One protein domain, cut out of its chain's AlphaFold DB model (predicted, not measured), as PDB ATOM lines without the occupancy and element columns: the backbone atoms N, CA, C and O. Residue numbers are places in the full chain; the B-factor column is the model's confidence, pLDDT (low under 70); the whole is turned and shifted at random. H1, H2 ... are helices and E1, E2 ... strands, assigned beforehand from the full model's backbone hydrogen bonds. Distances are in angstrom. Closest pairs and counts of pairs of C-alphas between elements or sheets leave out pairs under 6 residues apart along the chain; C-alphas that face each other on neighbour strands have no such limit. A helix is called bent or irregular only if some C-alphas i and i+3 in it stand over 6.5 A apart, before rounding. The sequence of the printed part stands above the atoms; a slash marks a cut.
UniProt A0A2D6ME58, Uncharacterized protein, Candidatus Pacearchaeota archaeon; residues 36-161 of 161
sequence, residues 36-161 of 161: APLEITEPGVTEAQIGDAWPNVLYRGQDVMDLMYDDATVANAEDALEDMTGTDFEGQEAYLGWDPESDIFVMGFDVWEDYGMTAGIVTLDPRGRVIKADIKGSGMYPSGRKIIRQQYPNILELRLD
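What this domain is: This is residues 36 to 161 of the 161 residues of an uncharacterized protein of Candidatus Pacearchaeota archaeon (UniProt A0A2D6ME58). A twisted sheet of five strands curls round helix H4 on one face, while the long helix H3 lies slantwise over the other face. The first part of the domain, with the short helix H1 and the strand E1, makes a small head at one end of the longest axis, with H1 packed on the edge strand E6. The printed part has 126 residues, with four named helices and six named strands in the order H1 E1 H2 H3 E2 E3 E4 E5 H4 E6, and its class is mixed, helices and strands. The sheet runs E5 E4 E3 E2 E6, antiparallel throughout. The whole is compact, with a radius of gyration of the C-alphas of 14.0 A, yet elongated, spanning 44 by 27 by 23 A.

Where its parts are: Start at Ala 36 and go on to C-alpha 47 at (212.220, 121.156, 198.708), where H1, residues 47 to 53, begins. Next come E1, residues 57 to 59, and the short helix H2, residues 64 to 68. Find C-alpha 71 at (197.893, 112.149, 179.209); from there H3, residues 71 to 85, runs 21.0 A. Then read four strands in a row: E2, residues 91 to 99, 23.1 A long and bending by 53 degrees at residue 94; E3, residues 104 to 113, 27.2 A; E4, residues 116 to 124, 25.6 A; and E5, residues 130 to 136, 17.1 A. H4, residues 139 to 151, measures 16.6 A and is irregular, with C-alphas 139 and 142 standing 7.1 A apart. Last comes E6, residues 156 to 160, ending at C-alpha 160 at (202.773, 116.793, 198.194).

How they stand to each other: Look first at the sheet, where E2, E3, E4 and E5 form a meander, each strand the antiparallel neighbour of the one before, and each step is a hairpin. Between E2 and E3, N 94 and O 108 are within hydrogen-bond range at 2.9 A; between E3 and E4, N 109 and O 120 at 2.8 A; between E4 and E5, N 121 and O 134 at 2.8 A. The edge strand E6 is the antiparallel neighbour of E2, with E3 on the other side of E2, and N 98 and O 156 are within hydrogen-bond range at 2.9 A. H3 and H4 lie on opposite faces of this sheet, making three layers, helices on both faces of a sheet. H3 has a height over the sheet of 7.7 A; its closest C-alphas to E5 are those of Ala 80 and Ala 133, 6.1 A apart, and on the local plane it stands at 53 degrees to E4, slantwise to the strands. The sheet curls round H4, and the C-alphas of Thr 118 in E4 and Gly 139 in H4, the closest of the two, are 4.2 A apart. H1 is over E6, where the closest C-alphas, those of Glu 47 and Leu 156, are 5.9 A apart. H2 only grazes the sheet and is close to H3 but not clearly touching it, Met 68 and Val 74 having their C-alphas 7.0 A apart. E1 pairs with no named strand, but its residues 57 to 58 pair with residues 38 to 39, parallel. In H1 and H2 every O i to N i+4 pair is within hydrogen-bond range; in H3 it is 10 of 11 and in H4 7 of 9.

The domain as a whole: The two C-alphas farthest apart are those of Ala 36 and Tyr 115, at 44.8 A. The printed part has no cut, its links between named elements are tight, and it ends at Asp 161, the chain's last residue. The mean pLDDT of the printed part is 91.1, and residue 161 is the one printed residue under 70 in this model.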
ATOM      1  N   ALA A  36     209.382 133.666 188.317       85.25
ATOM      2  CA  ALA A  36     210.384 132.985 187.506       85.25
ATOM      3  C   ALA A  36     210.321 131.465 187.754       85.25
ATOM      4  O   ALA A  36     210.178 131.060 188.909       85.25
ATOM      5  N   PRO A  37     210.434 130.632 186.704       89.56
ATOM      6  CA  PRO A  37     210.479 129.186 186.873       89.56
ATOM      7  C   PRO A  37     211.733 128.755 187.640       89.56
ATOM      8  O   PRO A  37     212.806 129.330 187.443       89.56
ATOM      9  N   LEU A  38     211.604 127.722 188.473       93.75
ATOM     10  CA  LEU A  38     212.723 127.130 189.210       93.75
ATOM     11  C   LEU A  38     213.250 125.888 188.485       93.75
ATOM     12  O   LEU A  38     212.501 124.942 188.278       93.75
ATOM     13  N   GLU A  39     214.536 125.855 188.145       96.56
ATOM     14  CA  GLU A  39     215.183 124.678 187.554       96.56
ATOM     15  C   GLU A  39     215.650 123.710 188.647       96.56
ATOM     16  O   GLU A  39     216.604 123.995 189.367       96.56
ATOM     17  N   ILE A  40     215.005 122.544 188.764       96.62
ATOM     18  CA  ILE A  40     215.285 121.585 189.846       96.62
ATOM     19  C   ILE A  40     216.654 120.917 189.702       96.62
ATOM     20  O   ILE A  40     217.189 120.410 190.683       96.62
ATOM     21  N   THR A  41     217.244 120.932 188.501       96.81
ATOM     22  CA  THR A  41     218.586 120.378 188.274       96.81
ATOM     23  C   THR A  41     219.722 121.307 188.706       96.81
ATOM     24  O   THR A  41     220.889 120.901 188.666       96.81
ATOM     25  N   GLU A  42     219.421 122.537 189.139       95.31
ATOM     26  CA  GLU A  42     220.433 123.440 189.677       95.31
ATOM     27  C   GLU A  42     220.980 122.942 191.029       95.31
ATOM     28  O   GLU A  42     220.241 122.459 191.892       95.31
ATOM     29  N   PRO A  43     222.299 123.059 191.259       92.81
ATOM     30  CA  PRO A  43     222.897 122.616 192.507       92.81
ATOM     31  C   PRO A  43     222.393 123.459 193.686       92.81
ATOM     32  O   PRO A  43     222.449 124.686 193.659       92.81
ATOM     33  N   GLY A  44     221.983 122.786 194.763       91.44
ATOM     34  CA  GLY A  44     221.564 123.439 196.007       91.44
ATOM     35  C   GLY A  44     220.092 123.846 196.059       91.44
ATOM     36  O   GLY A  44     219.696 124.489 197.031       91.44
ATOM     37  N   VAL A  45     219.285 123.460 195.066       93.94
ATOM     38  CA  VAL A  45     217.823 123.571 195.136       93.94
ATOM     39  C   VAL A  45     217.283 122.726 196.293       93.94
ATOM     40  O   VAL A  45     217.699 121.588 196.508       93.94
ATOM     41  N   THR A  46     216.354 123.301 197.052       94.00
ATOM     42  CA  THR A  46     215.724 122.681 198.225       94.00
ATOM     43  C   THR A  46     214.237 122.413 197.998       94.00
ATOM     44  O   THR A  46     213.586 123.123 197.234       94.00
ATOM     45  N   GLU A  47     213.668 121.450 198.732       92.81
ATOM     46  CA  GLU A  47     212.220 121.156 198.708       92.81
ATOM     47  C   GLU A  47     211.366 122.388 199.049       92.81
ATOM     48  O   GLU A  47     210.292 122.569 198.488       92.81
ATOM     49  N   ALA A  48     211.855 123.280 199.919       92.19
ATOM     50  CA  ALA A  48     211.153 124.521 200.250       92.19
ATOM     51  C   ALA A  48     211.051 125.464 199.039       92.19
ATOM     52  O   ALA A  48     209.976 125.976 198.749       92.19
ATOM     53  N   GLN A  49     212.147 125.647 198.295       93.62
ATOM     54  CA  GLN A  49     212.133 126.455 197.071       93.62
ATOM     55  C   GLN A  49     211.224 125.843 196.005       93.62
ATOM     56  O   GLN A  49     210.547 126.573 195.290       93.62
ATOM     57  N   ILE A  50     211.210 124.513 195.910       93.94
ATOM     58  CA  ILE A  50     210.337 123.785 194.989       93.94
ATOM     59  C   ILE A  50     208.869 123.987 195.368       93.94
ATOM     60  O   ILE A  50     208.077 124.342 194.501       93.94
ATOM     61  N   GLY A  51     208.519 123.855 196.651       90.56
ATOM     62  CA  GLY A  51     207.167 124.118 197.149       90.56
ATOM     63  C   GLY A  51     206.700 125.554 196.890       90.56
ATOM     64  O   GLY A  51     205.569 125.754 196.461       90.56
ATOM     65  N   ASP A  52     207.582 126.545 197.063       89.25
ATOM     66  CA  ASP A  52     207.294 127.954 196.749       89.25
ATOM     67  C   ASP A  52     207.145 128.207 195.236       89.25
ATOM     68  O   ASP A  52     206.472 129.153 194.818       89.25
ATOM     69  N   ALA A  53     207.809 127.399 194.405       90.12
ATOM     70  CA  ALA A  53     207.789 127.511 192.950       90.12
ATOM     71  C   ALA A  53     206.670 126.708 192.284       90.12
ATOM     72  O   ALA A  53     206.308 127.028 191.156       90.12
ATOM     73  N   TRP A  54     206.116 125.692 192.947       88.12
ATOM     74  CA  TRP A  54     205.123 124.797 192.360       88.12
ATOM     75  C   TRP A  54     203.862 125.557 191.889       88.12
ATOM     76  O   TRP A  54     203.365 126.428 192.608       88.12
ATOM     77  N   PRO A  55     203.306 125.252 190.697       89.00
ATOM     78  CA  PRO A  55     203.730 124.224 189.737       89.00
ATOM     79  C   PRO A  55     204.805 124.675 188.726       89.00
ATOM     80  O   PRO A  55     205.148 123.928 187.818       89.00
ATOM     81  N   ASN A  56     205.352 125.886 188.853       89.50
ATOM     82  CA  ASN A  56     206.300 126.495 187.916       89.50
ATOM     83  C   ASN A  56     207.750 126.010 188.131       89.50
ATOM     84  O   ASN A  56     208.664 126.787 188.434       89.50
ATOM     85  N   VAL A  57     207.958 124.704 187.976       91.88
ATOM     86  CA  VAL A  57     209.257 124.041 188.136       91.88
ATOM     87  C   VAL A  57     209.692 123.380 186.829       91.88
ATOM     88  O   VAL A  57     208.877 122.858 186.068       91.88
ATOM     89  N   LEU A  58     210.993 123.422 186.553       94.25
ATOM     90  CA  LEU A  58     211.599 122.905 185.333       94.25
ATOM     91  C   LEU A  58     212.542 121.762 185.631       94.25
ATOM     92  O   LEU A  58     213.241 121.771 186.639       94.25
ATOM     93  N   TYR A  59     212.615 120.850 184.675       95.81
ATOM     94  CA  TYR A  59     213.657 119.853 184.563       95.81
ATOM     95  C   TYR A  59     214.389 120.042 183.230       95.81
ATOM     96  O   TYR A  59     213.828 119.827 182.153       95.81
ATOM     97  N   ARG A  60     215.653 120.471 183.283       95.62
ATOM     98  CA  ARG A  60     216.501 120.757 182.107       95.62
ATOM     99  C   ARG A  60     215.801 121.665 181.082       95.62
ATOM    100  O   ARG A  60     215.860 121.429 179.872       95.62
ATOM    101  N   GLY A  61     215.122 122.699 181.571       91.81
ATOM    102  CA  GLY A  61     214.372 123.680 180.784       91.81
ATOM    103  C   GLY A  61     212.964 123.248 180.352       91.81
ATOM    104  O   GLY A  61     212.229 124.065 179.790       91.81
ATOM    105  N   GLN A  62     212.567 122.000 180.605       91.06
ATOM    106  CA  GLN A  62     211.237 121.474 180.289       91.06
ATOM    107  C   GLN A  62     210.312 121.603 181.496       91.06
ATOM    108  O   GLN A  62     210.769 121.489 182.626       91.06
ATOM    109  N   ASP A  63     209.030 121.871 181.258       89.31
ATOM    110  CA  ASP A  63     208.053 121.975 182.344       89.31
ATOM    111  C   ASP A  63     207.821 120.604 182.975       89.31
ATOM    112  O   ASP A  63     207.554 119.646 182.252       89.31
ATOM    113  N   VAL A  64     207.911 120.495 184.300       91.75
ATOM    114  CA  VAL A  64     207.612 119.222 184.970       91.75
ATOM    115  C   VAL A  64     206.126 118.878 184.855       91.75
ATOM    116  O   VAL A  64     205.806 117.698 184.726       91.75
ATOM    117  N   MET A  65     205.223 119.866 184.844       88.81
ATOM    118  CA  MET A  65     203.795 119.613 184.638       88.81
ATOM    119  C   MET A  65     203.545 119.016 183.257       88.81
ATOM    120  O   MET A  65     202.912 117.971 183.161       88.81
ATOM    121  N   ASP A  66     204.107 119.621 182.206       87.19
ATOM    122  CA  ASP A  66     203.956 119.097 180.842       87.19
ATOM    123  C   ASP A  66     204.621 117.722 180.676       87.19
ATOM    124  O   ASP A  66     204.219 116.952 179.812       87.19
ATOM    125  N   LEU A  67     205.664 117.427 181.458       90.12
ATOM    126  CA  LEU A  67     206.414 116.175 181.358       90.12
ATOM    127  C   LEU A  67     205.805 115.004 182.124       90.12
ATOM    128  O   LEU A  67     205.973 113.864 181.704       90.12
ATOM    129  N   MET A  68     205.218 115.264 183.290       92.19
ATOM    130  CA  MET A  68     204.763 114.211 184.205       92.19
ATOM    131  C   MET A  68     203.242 114.076 184.230       92.19
ATOM    132  O   MET A  68     202.742 113.005 184.562       92.19
ATOM    133  N   TYR A  69     202.517 115.130 183.848       88.31
ATOM    134  CA  TYR A  69     201.053 115.153 183.807       88.31
ATOM    135  C   TYR A  69     200.500 115.211 182.381       88.31
ATOM    136  O   TYR A  69     199.333 115.553 182.191       88.31
ATOM    137  N   ASP A  70     201.300 114.869 181.366       88.12
ATOM    138  CA  ASP A  70     200.727 114.591 180.055       88.12
ATOM    139  C   ASP A  70     199.896 113.299 180.090       88.12
ATOM    140  O   ASP A  70     200.219 112.342 180.803       88.12
ATOM    141  N   ASP A  71     198.836 113.268 179.279       84.94
ATOM    142  CA  ASP A  71     197.893 112.149 179.209       84.94
ATOM    143  C   ASP A  71     198.589 110.791 179.032       84.94
ATOM    144  O   ASP A  71     198.130 109.789 179.579       84.94
ATOM    145  N   ALA A  72     199.674 110.726 178.253       89.38
ATOM    146  CA  ALA A  72     200.343 109.464 177.975       89.38
ATOM    147  C   ALA A  72     201.175 109.002 179.175       89.38
ATOM    148  O   ALA A  72     201.145 107.819 179.505       89.38
ATOM    149  N   THR A  73     201.899 109.904 179.836       91.00
ATOM    150  CA  THR A  73     202.678 109.572 181.036       91.00
ATOM    151  C   THR A  73     201.778 109.113 182.179       91.00
ATOM    152  O   THR A  73     202.034 108.049 182.750       91.00
ATOM    153  N   VAL A  74     200.688 109.837 182.458       90.31
ATOM    154  CA  VAL A  74     199.728 109.450 183.505       90.31
ATOM    155  C   VAL A  74     199.064 108.117 183.157       90.31
ATOM    156  O   VAL A  74     199.122 107.190 183.961       90.31
ATOM    157  N   ALA A  75     198.544 107.959 181.935       90.44
ATOM    158  CA  ALA A  75     197.901 106.710 181.525       90.44
ATOM    159  C   ALA A  75     198.851 105.504 181.585       90.44
ATOM    160  O   ALA A  75     198.446 104.425 182.004       90.44
ATOM    161  N   ASN A  76     200.123 105.672 181.203       93.12
ATOM    162  CA  ASN A  76     201.112 104.596 181.298       93.12
ATOM    163  C   ASN A  76     201.421 104.223 182.758       93.12
ATOM    164  O   ASN A  76     201.678 103.054 183.044       93.12
ATOM    165  N   ALA A  77     201.433 105.199 183.672       93.69
ATOM    166  CA  ALA A  77     201.645 104.955 185.095       93.69
ATOM    167  C   ALA A  77     200.464 104.192 185.717       93.69
ATOM    168  O   ALA A  77     200.685 103.207 186.423       93.69
ATOM    169  N   GLU A  78     199.234 104.599 185.404       91.81
ATOM    170  CA  GLU A  78     198.010 103.914 185.832       91.81
ATOM    171  C   GLU A  78     197.931 102.492 185.258       91.81
ATOM    172  O   GLU A  78     197.726 101.546 186.015       91.81
ATOM    173  N   ASP A  79     198.206 102.316 183.959       91.94
ATOM    174  CA  ASP A  79     198.255 101.000 183.301       91.94
ATOM    175  C   ASP A  79     199.251 100.055 183.987       91.94
ATOM    176  O   ASP A  79     198.972  98.873 184.189       91.94
ATOM    177  N   ALA A  80     200.424 100.572 184.372       93.94
ATOM    178  CA  ALA A  80     201.438  99.776 185.052       93.94
ATOM    179  C   ALA A  80     200.993  99.315 186.449       93.94
ATOM    180  O   ALA A  80     201.418  98.248 186.893       93.94
ATOM    181  N   LEU A  81     200.152 100.092 187.140       92.12
ATOM    182  CA  LEU A  81     199.553  99.700 188.417       92.12
ATOM    183  C   LEU A  81     198.368  98.741 188.210       92.12
ATOM    184  O   LEU A  81     198.270  97.748 188.932       92.12
ATOM    185  N   GLU A  82     197.528  98.972 187.197       90.12
ATOM    186  CA  GLU A  82     196.410  98.093 186.811       90.12
ATOM    187  C   GLU A  82     196.895  96.674 186.474       90.12
ATOM    188  O   GLU A  82     196.339  95.674 186.936       90.12
ATOM    189  N   ASP A  83     197.992  96.566 185.719       89.12
ATOM    190  CA  ASP A  83     198.604  95.283 185.367       89.12
ATOM    191  C   ASP A  83     199.082  94.501 186.607       89.12
ATOM    192  O   ASP A  83     199.176  93.269 186.566       89.12
ATOM    193  N   MET A  84     199.362  95.189 187.723       85.19
ATOM    194  CA  MET A  84     199.757  94.564 188.988       85.19
ATOM    195  C   MET A  84     198.564  94.126 189.842       85.19
ATOM    196  O   MET A  84     198.625  93.047 190.438       85.19
ATOM    197  N   THR A  85     197.503  94.934 189.927       80.44
ATOM    198  CA  THR A  85     196.291  94.594 190.699       80.44
ATOM    199  C   THR A  85     195.417  93.572 189.974       80.44
ATOM    200  O   THR A  85     194.735  92.770 190.610       80.44
ATOM    201  N   GLY A  86     195.445  93.571 188.637       77.88
ATOM    202  CA  GLY A  86     194.555  92.771 187.799       77.88
ATOM    203  C   GLY A  86     193.107  93.277 187.772       77.88
ATOM    204  O   GLY A  86     192.225  92.550 187.304       77.88
ATOM    205  N   THR A  87     192.863  94.492 188.265       73.62
ATOM    206  CA  THR A  87     191.565  95.178 188.312       73.62
ATOM    207  C   THR A  87     191.726  96.600 187.802       73.62
ATOM    208  O   THR A  87     192.798  97.165 187.992       73.62
ATOM    209  N   ASP A  88     190.661  97.174 187.231       76.06
ATOM    210  CA  ASP A  88     190.633  98.574 186.792       76.06
ATOM    211  C   ASP A  88     191.212  99.484 187.893       76.06
ATOM    212  O   ASP A  88     190.876  99.345 189.074       76.06
ATOM    213  N   PHE A  89     192.134 100.368 187.508       76.56
ATOM    214  CA  PHE A  89     192.815 101.247 188.446       76.56
ATOM    215  C   PHE A  89     191.850 102.315 188.968       76.56
ATOM    216  O   PHE A  89     191.347 103.145 188.211       76.56
ATOM    217  N   GLU A  90     191.623 102.311 190.279       79.94
ATOM    218  CA  GLU A  90     190.947 103.388 190.992       79.94
ATOM    219  C   GLU A  90     191.945 104.002 191.970       79.94
ATOM    220  O   GLU A  90     192.210 103.458 193.045       79.94
ATOM    221  N   GLY A  91     192.535 105.129 191.585       78.56
ATOM    222  CA  GLY A  91     193.517 105.805 192.416       78.56
ATOM    223  C   GLY A  91     193.579 107.305 192.193       78.56
ATOM    224  O   GLY A  91     193.066 107.838 191.211       78.56
ATOM    225  N   GLN A  92     194.198 107.987 193.149       84.25
ATOM    226  CA  GLN A  92     194.459 109.419 193.110       84.25
ATOM    227  C   GLN A  92     195.967 109.624 193.239       84.25
ATOM    228  O   GLN A  92     196.573 109.151 194.199       84.25
ATOM    229  N   GLU A  93     196.573 110.319 192.275       82.06
ATOM    230  CA  GLU A  93     197.958 110.778 192.411       82.06
ATOM    231  C   GLU A  93     198.053 111.717 193.615       82.06
ATOM    232  O   GLU A  93     197.228 112.615 193.774       82.06
ATOM    233  N   ALA A  94     199.030 111.465 194.479       86.19
ATOM    234  CA  ALA A  94     199.189 112.181 195.740       86.19
ATOM    235  C   ALA A  94     200.653 112.581 196.002       86.19
ATOM    236  O   ALA A  94     200.971 113.193 197.026       86.19
ATOM    237  N   TYR A  95     201.581 112.199 195.126       94.00
ATOM    238  CA  TYR A  95     203.009 112.383 195.329       94.00
ATOM    239  C   TYR A  95     203.760 112.447 193.999       94.00
ATOM    240  O   TYR A  95     203.717 111.505 193.205       94.00
ATOM    241  N   LEU A  96     204.601 113.472 193.853       96.75
ATOM    242  CA  LEU A  96     205.630 113.518 192.821       96.75
ATOM    243  C   LEU A  96     206.977 113.886 193.441       96.75
ATOM    244  O   LEU A  96     207.093 114.886 194.150       96.75
ATOM    245  N   GLY A  97     208.011 113.114 193.122       97.19
ATOM    246  CA  GLY A  97     209.392 113.405 193.498       97.19
ATOM    247  C   GLY A  97     210.374 113.145 192.360       97.19
ATOM    248  O   GLY A  97     210.095 112.355 191.458       97.19
ATOM    249  N   TRP A  98     211.539 113.787 192.418       98.00
ATOM    250  CA  TRP A  98     212.659 113.549 191.506       98.00
ATOM    251  C   TRP A  98     213.919 113.201 192.294       98.00
ATOM    252  O   TRP A  98     214.294 113.917 193.222       98.00
ATOM    253  N   ASP A  99     214.563 112.088 191.949       97.50
ATOM    254  CA  ASP A  99     215.832 111.679 192.549       97.50
ATOM    255  C   ASP A  99     217.006 112.154 191.675       97.50
ATOM    256  O   ASP A  99     217.202 111.614 190.580       97.50
ATOM    257  N   PRO A 100     217.813 113.132 192.136       96.19
ATOM    258  CA  PRO A 100     218.936 113.658 191.363       96.19
ATOM    259  C   PRO A 100     220.066 112.642 191.170       96.19
ATOM    260  O   PRO A 100     220.848 112.773 190.230       96.19
ATOM    261  N   GLU A 101     220.181 111.646 192.055       95.50
ATOM    262  CA  GLU A 101     221.251 110.647 192.009       95.50
ATOM    263  C   GLU A 101     221.031 109.631 190.883       95.50
ATOM    264  O   GLU A 101     221.958 109.334 190.126       95.50
ATOM    265  N   SER A 102     219.799 109.139 190.740       96.12
ATOM    266  CA  SER A 102     219.435 108.154 189.715       96.12
ATOM    267  C   SER A 102     218.815 108.777 188.457       96.12
ATOM    268  O   SER A 102     218.589 108.060 187.485       96.12
ATOM    269  N   ASP A 103     218.559 110.090 188.460       96.81
ATOM    270  CA  ASP A 103     217.879 110.844 187.394       96.81
ATOM    271  C   ASP A 103     216.533 110.209 186.997       96.81
ATOM    272  O   ASP A 103     216.286 109.896 185.833       96.81
ATOM    273  N   ILE A 104     215.673 109.981 187.993       97.75
ATOM    274  CA  ILE A 104     214.342 109.371 187.836       97.75
ATOM    275  C   ILE A 104     213.274 110.210 188.526       97.75
ATOM    276  O   ILE A 104     213.544 110.900 189.509       97.75
ATOM    277  N   PHE A 105     212.044 110.079 188.047       98.06
ATOM    278  CA  PHE A 105     210.863 110.584 188.736       98.06
ATOM    279  C   PHE A 105     210.144 109.440 189.442       98.06
ATOM    280  O   PHE A 105     210.182 108.287 189.004       98.06
ATOM    281  N   VAL A 106     209.482 109.757 190.547       97.88
ATOM    282  CA  VAL A 106     208.633 108.826 191.283       97.88
ATOM    283  C   VAL A 106     207.261 109.459 191.444       97.88
ATOM    284  O   VAL A 106     207.129 110.458 192.148       97.88
ATOM    285  N   MET A 107     206.262 108.863 190.798       96.50
ATOM    286  CA  MET A 107     204.851 109.175 191.005       96.50
ATOM    287  C   MET A 107     204.254 108.210 192.023       96.50
ATOM    288  O   MET A 107     204.515 107.004 191.984       96.50
ATOM    289  N   GLY A 108     203.473 108.743 192.952       95.31
ATOM    290  CA  GLY A 108     202.809 107.987 193.999       95.31
ATOM    291  C   GLY A 108     201.303 108.208 193.976       95.31
ATOM    292  O   GLY A 108     200.831 109.330 193.809       95.31
ATOM    293  N   PHE A 109     200.559 107.128 194.170       93.62
ATOM    294  CA  PHE A 109     199.108 107.092 194.103       93.62
ATOM    295  C   PHE A 109     198.546 106.457 195.372       93.62
ATOM    296  O   PHE A 109     199.065 105.444 195.853       93.62
ATOM    297  N   ASP A 110     197.463 107.023 195.889       91.19
ATOM    298  CA  ASP A 110     196.547 106.304 196.765       91.19
ATOM    299  C   ASP A 110     195.684 105.390 195.894       91.19
ATOM    300  O   ASP A 110     194.963 105.872 195.027       91.19
ATOM    301  N   VAL A 111     195.798 104.075 196.090       90.00
ATOM    302  CA  VAL A 111     195.087 103.057 195.303       90.00
ATOM    303  C   VAL A 111     194.024 102.420 196.181       90.00
ATOM    304  O   VAL A 111     194.348 101.867 197.236       90.00
ATOM    305  N   TRP A 112     192.761 102.506 195.768       86.19
ATOM    306  CA  TRP A 112     191.652 101.879 196.481       86.19
ATOM    307  C   TRP A 112     191.510 100.416 196.067       86.19
ATOM    308  O   TRP A 112     191.392 100.076 194.895       86.19
ATOM    309  N   GLU A 113     191.504  99.543 197.067       79.06
ATOM    310  CA  GLU A 113     191.268  98.110 196.940       79.06
ATOM    311  C   GLU A 113     189.998  97.735 197.722       79.06
ATOM    312  O   GLU A 113     189.583  98.446 198.643       79.06
ATOM    313  N   ASP A 114     189.414  96.567 197.434       76.88
ATOM    314  CA  ASP A 114     188.179  96.070 198.074       76.88
ATOM    315  C   ASP A 114     188.195  96.120 199.618       76.88
ATOM    316  O   ASP A 114     187.146  96.198 200.264       76.88
ATOM    317  N   TYR A 115     189.384  96.054 200.227       73.44
ATOM    318  CA  TYR A 115     189.573  95.970 201.677       73.44
ATOM    319  C   TYR A 115     190.430  97.097 202.271       73.44
ATOM    320  O   TYR A 115     190.802  97.014 203.446       73.44
ATOM    321  N   GLY A 116     190.751  98.148 201.511       83.56
ATOM    322  CA  GLY A 116     191.556  99.252 202.029       83.56
ATOM    323  C   GLY A 116     192.212 100.108 200.956       83.56
ATOM    324  O   GLY A 116     191.779 100.141 199.816       83.56
ATOM    325  N   MET A 117     193.257 100.825 201.359       89.56
ATOM    326  CA  MET A 117     194.031 101.698 200.481       89.56
ATOM    327  C   MET A 117     195.504 101.309 200.553       89.56
ATOM    328  O   MET A 117     196.060 101.166 201.650       89.56
ATOM    329  N   THR A 118     196.143 101.141 199.403       92.31
ATOM    330  CA  THR A 118     197.571 100.825 199.263       92.31
ATOM    331  C   THR A 118     198.290 101.961 198.539       92.31
ATOM    332  O   THR A 118     197.654 102.856 197.984       92.31
ATOM    333  N   ALA A 119     199.623 101.997 198.617       94.06
ATOM    334  CA  ALA A 119     200.401 102.971 197.858       94.06
ATOM    335  C   ALA A 119     200.821 102.348 196.524       94.06
ATOM    336  O   ALA A 119     201.572 101.366 196.511       94.06
ATOM    337  N   GLY A 120     200.374 102.937 195.420       95.12
ATOM    338  CA  GLY A 120     200.916 102.686 194.090       95.12
ATOM    339  C   GLY A 120     202.136 103.571 193.878       95.12
ATOM    340  O   GLY A 120     202.056 104.779 194.055       95.12
ATOM    341  N   ILE A 121     203.287 102.993 193.552       96.69
ATOM    342  CA  ILE A 121     204.547 103.722 193.377       96.69
ATOM    343  C   ILE A 121     205.090 103.398 191.995       96.69
ATOM    344  O   ILE A 121     205.473 102.261 191.724       96.69
ATOM    345  N   VAL A 122     205.176 104.409 191.139       97.38
ATOM    346  CA  VAL A 122     205.649 104.292 189.761       97.38
ATOM    347  C   VAL A 122     206.949 105.068 189.621       97.38
ATOM    348  O   VAL A 122     207.014 106.263 189.880       97.38
ATOM    349  N   THR A 123     208.013 104.376 189.225       98.19
ATOM    350  CA  THR A 123     209.296 104.981 188.863       98.19
ATOM    351  C   THR A 123     209.341 105.208 187.360       98.19
ATOM    352  O   THR A 123     209.107 104.280 186.579       98.19
ATOM    353  N   LEU A 124     209.690 106.424 186.964       97.88
ATOM    354  CA  LEU A 124     209.699 106.895 185.588       97.88
ATOM    355  C   LEU A 124     211.087 107.405 185.234       97.88
ATOM    356  O   LEU A 124     211.807 107.943 186.077       97.88
ATOM    357  N   ASP A 125     211.450 107.278 183.966       96.62
ATOM    358  CA  ASP A 125     212.579 108.030 183.443       96.62
ATOM    359  C   ASP A 125     212.195 109.509 183.213       96.62
ATOM    360  O   ASP A 125     211.013 109.863 183.232       96.62
ATOM    361  N   PRO A 126     213.165 110.395 182.932       94.25
ATOM    362  CA  PRO A 126     212.881 111.811 182.704       94.25
ATOM    363  C   PRO A 126     212.058 112.139 181.450       94.25
ATOM    364  O   PRO A 126     211.856 113.307 181.141       94.25
ATOM    365  N   ARG A 127     211.636 111.128 180.682       91.56
ATOM    366  CA  ARG A 127     210.746 111.265 179.521       91.56
ATOM    367  C   ARG A 127     209.334 110.757 179.827       91.56
ATOM    368  O   ARG A 127     208.590 110.515 178.881       91.56
ATOM    369  N   GLY A 128     209.014 110.507 181.099       91.69
ATOM    370  CA  GLY A 128     207.711 109.996 181.525       91.69
ATOM    371  C   GLY A 128     207.503 108.505 181.240       91.69
ATOM    372  O   GLY A 128     206.389 107.995 181.335       91.69
ATOM    373  N   ARG A 129     208.554 107.753 180.877       94.38
ATOM    374  CA  ARG A 129     208.409 106.317 180.595       94.38
ATOM    375  C   ARG A 129     208.518 105.514 181.878       94.38
ATOM    376  O   ARG A 129     209.504 105.640 182.601       94.38
ATOM    377  N   VAL A 130     207.562 104.618 182.104       96.75
ATOM    378  CA  VAL A 130     207.581 103.696 183.246       96.75
ATOM    379  C   VAL A 130     208.793 102.769 183.172       96.75
ATOM    380  O   VAL A 130     208.974 102.017 182.215       96.75
ATOM    381  N   ILE A 131     209.619 102.817 184.216       97.31
ATOM    382  CA  ILE A 131     210.726 101.885 184.455       97.31
ATOM    383  C   ILE A 131     210.244 100.741 185.348       97.31
ATOM    384  O   ILE A 131     210.611  99.583 185.141       97.31
ATOM    385  N   LYS A 132     209.454 101.073 186.375       96.44
ATOM    386  CA  LYS A 132     209.011 100.134 187.407       96.44
ATOM    387  C   LYS A 132     207.712 100.616 188.049       96.44
ATOM    388  O   LYS A 132     207.566 101.812 188.271       96.44
ATOM    389  N   ALA A 133     206.844  99.689 188.433       95.56
ATOM    390  CA  ALA A 133     205.731  99.936 189.344       95.56
ATOM    391  C   ALA A 133     205.814  98.984 190.553       95.56
ATOM    392  O   ALA A 133     206.352  97.881 190.446       95.56
ATOM    393  N   ASP A 134     205.335  99.434 191.709       94.69
ATOM    394  CA  ASP A 134     205.167  98.650 192.931       94.69
ATOM    395  C   ASP A 134     203.832  99.027 193.595       94.69
ATOM    396  O   ASP A 134     203.477 100.202 193.628       94.69
ATOM    397  N   ILE A 135     203.156  98.062 194.225       91.06
ATOM    398  CA  ILE A 135     202.017  98.313 195.124       91.06
ATOM    399  C   ILE A 135     202.388  97.804 196.512       91.06
ATOM    400  O   ILE A 135     202.700  96.623 196.687       91.06
ATOM    401  N   LYS A 136     202.456  98.706 197.495       90.94
ATOM    402  CA  LYS A 136     202.950  98.384 198.842       90.94
ATOM    403  C   LYS A 136     202.514  99.411 199.882       90.94
ATOM    404  O   LYS A 136     202.264 100.567 199.577       90.94
ATOM    405  N   GLY A 137     202.508  98.994 201.145       88.00
ATOM    406  CA  GLY A 137     202.158  99.870 202.264       88.00
ATOM    407  C   GLY A 137     200.650 100.058 202.429       88.00
ATOM    408  O   GLY A 137     199.857  99.263 201.935       88.00
ATOM    409  N   SER A 138     200.266 101.091 203.172       88.38
ATOM    410  CA  SER A 138     198.868 101.424 203.474       88.38
ATOM    411  C   SER A 138     198.623 102.891 203.137       88.38
ATOM    412  O   SER A 138     198.821 103.757 203.993       88.38
ATOM    413  N   GLY A 139     198.291 103.147 201.874       89.12
ATOM    414  CA  GLY A 139     198.199 104.482 201.289       89.12
ATOM    415  C   GLY A 139     199.543 105.185 201.079       89.12
ATOM    416  O   GLY A 139     200.585 104.815 201.640       89.12
ATOM    417  N   MET A 140     199.508 106.242 200.279       92.75
ATOM    418  CA  MET A 140     200.642 107.081 199.933       92.75
ATOM    419  C   MET A 140     201.179 107.808 201.169       92.75
ATOM    420  O   MET A 140     202.391 107.797 201.413       92.75
ATOM    421  N   TYR A 141     200.293 108.314 202.035       87.88
ATOM    422  CA  TYR A 141     200.678 108.986 203.279       87.88
ATOM    423  C   TYR A 141     200.215 108.253 204.547       87.88
ATOM    424  O   TYR A 141     199.040 107.922 204.685       87.88
ATOM    425  N   PRO A 142     201.106 108.044 205.538       86.12
ATOM    426  CA  PRO A 142     202.556 108.277 205.497       86.12
ATOM    427  C   PRO A 142     203.344 107.095 204.894       86.12
ATOM    428  O   PRO A 142     204.566 107.183 204.760       86.12
ATOM    429  N   SER A 143     202.685 105.961 204.624       93.31
ATOM    430  CA  SER A 143     203.349 104.675 204.386       93.31
ATOM    431  C   SER A 143     204.151 104.656 203.083       93.31
ATOM    432  O   SER A 143     205.364 104.431 203.132       93.31
ATOM    433  N   GLY A 144     203.513 104.956 201.950       94.00
ATOM    434  CA  GLY A 144     204.166 105.031 200.643       94.00
ATOM    435  C   GLY A 144     205.345 106.001 200.639       94.00
ATOM    436  O   GLY A 144     206.455 105.619 200.271       94.00
ATOM    437  N   ARG A 145     205.155 107.222 201.156       95.00
ATOM    438  CA  ARG A 145     206.198 108.262 201.205       95.00
ATOM    439  C   ARG A 145     207.416 107.801 201.994       95.00
ATOM    440  O   ARG A 145     208.552 108.020 201.579       95.00
ATOM    441  N   LYS A 146     207.198 107.118 203.122       95.88
ATOM    442  CA  LYS A 146     208.293 106.543 203.909       95.88
ATOM    443  C   LYS A 146     209.065 105.495 203.108       95.88
ATOM    444  O   LYS A 146     210.289 105.472 203.193       95.88
ATOM    445  N   ILE A 147     208.374 104.647 202.347       96.31
ATOM    446  CA  ILE A 147     209.018 103.638 201.499       96.31
ATOM    447  C   ILE A 147     209.829 104.309 200.383       96.31
ATOM    448  O   ILE A 147     210.975 103.923 200.161       96.31
ATOM    449  N   ILE A 148     209.280 105.342 199.733       96.31
ATOM    450  CA  ILE A 148     209.990 106.115 198.705       96.31
ATOM    451  C   ILE A 148     211.263 106.735 199.286       96.31
ATOM    452  O   ILE A 148     212.338 106.487 198.755       96.31
ATOM    453  N   ARG A 149     211.188 107.443 200.423       95.88
ATOM    454  CA  ARG A 149     212.374 108.051 201.064       95.88
ATOM    455  C   ARG A 149     213.395 107.030 201.578       95.88
ATOM    456  O   ARG A 149     214.565 107.359 201.728       95.88
ATOM    457  N   GLN A 150     212.981 105.798 201.872       96.56
ATOM    458  CA  GLN A 150     213.919 104.718 202.194       96.56
ATOM    459  C   GLN A 150     214.660 104.211 200.954       96.56
ATOM    460  O   GLN A 150     215.828 103.845 201.054       96.56
ATOM    461  N   GLN A 151     213.978 104.169 199.808       95.88
ATOM    462  CA  GLN A 151     214.537 103.705 198.540       95.88
ATOM    463  C   GLN A 151     215.384 104.784 197.850       95.88
ATOM    464  O   GLN A 151     216.410 104.458 197.261       95.88
ATOM    465  N   TYR A 152     214.980 106.048 197.974       96.44
ATOM    466  CA  TYR A 152     215.616 107.221 197.378       96.44
ATOM    467  C   TYR A 152     215.836 108.291 198.463       96.44
ATOM    468  O   TYR A 152     215.018 109.199 198.624       96.44
ATOM    469  N   PRO A 153     216.913 108.183 199.264       95.94
ATOM    470  CA  PRO A 153     217.143 109.072 200.407       95.94
ATOM    471  C   PRO A 153     217.336 110.548 200.042       95.94
ATOM    472  O   PRO A 153     217.111 111.412 200.886       95.94
ATOM    473  N   ASN A 154     217.750 110.817 198.801       94.31
ATOM    474  CA  ASN A 154     218.049 112.148 198.278       94.31
ATOM    475  C   ASN A 154     216.930 112.709 197.385       94.31
ATOM    476  O   ASN A 154     217.137 113.740 196.744       94.31
ATOM    477  N   ILE A 155     215.771 112.041 197.325       97.06
ATOM    478  CA  ILE A 155     214.650 112.485 196.498       97.06
ATOM    479  C   ILE A 155     214.203 113.891 196.904       97.06
ATOM    480  O   ILE A 155     214.035 114.178 198.091       97.06
ATOM    481  N   LEU A 156     214.016 114.753 195.910       96.56
ATOM    482  CA  LEU A 156     213.404 116.063 196.066       96.56
ATOM    483  C   LEU A 156     211.904 115.919 195.821       96.56
ATOM    484  O   LEU A 156     211.477 115.582 194.715       96.56
ATOM    485  N   GLU A 157     211.105 116.149 196.857       95.56
ATOM    486  CA  GLU A 157     209.646 116.144 196.747       95.56
ATOM    487  C   GLU A 157     209.172 117.394 195.997       95.56
ATOM    488  O   GLU A 157     209.430 118.520 196.421       95.56
ATOM    489  N   LEU A 158     208.513 117.179 194.855       93.81
ATOM    490  CA  LEU A 158     208.048 118.240 193.963       93.81
ATOM    491  C   LEU A 158     206.631 118.680 194.301       93.81
ATOM    492  O   LEU A 158     206.352 119.873 194.391       93.81
ATOM    493  N   ARG A 159     205.756 117.700 194.530       85.75
ATOM    494  CA  ARG A 159     204.375 117.908 194.947       85.75
ATOM    495  C   ARG A 159     204.038 116.953 196.078       85.75
ATOM    496  O   ARG A 159     204.319 115.756 195.996       85.75
ATOM    497  N   LEU A 160     203.411 117.512 197.104       74.25
ATOM    498  CA  LEU A 160     202.773 116.793 198.194       74.25
ATOM    499  C   LEU A 160     201.341 117.331 198.273       74.25
ATOM    500  O   LEU A 160     201.178 118.534 198.488       74.25
ATOM    501  N   ASP A 161     200.349 116.474 198.038       66.12
ATOM    502  CA  ASP A 161     198.928 116.811 198.234       66.12
ATOM    503  C   ASP A 161     198.508 116.761 199.714       66.12
ATOM    504  O   ASP A 161     199.093 115.963 200.489       66.12
TER     505      ASP A 161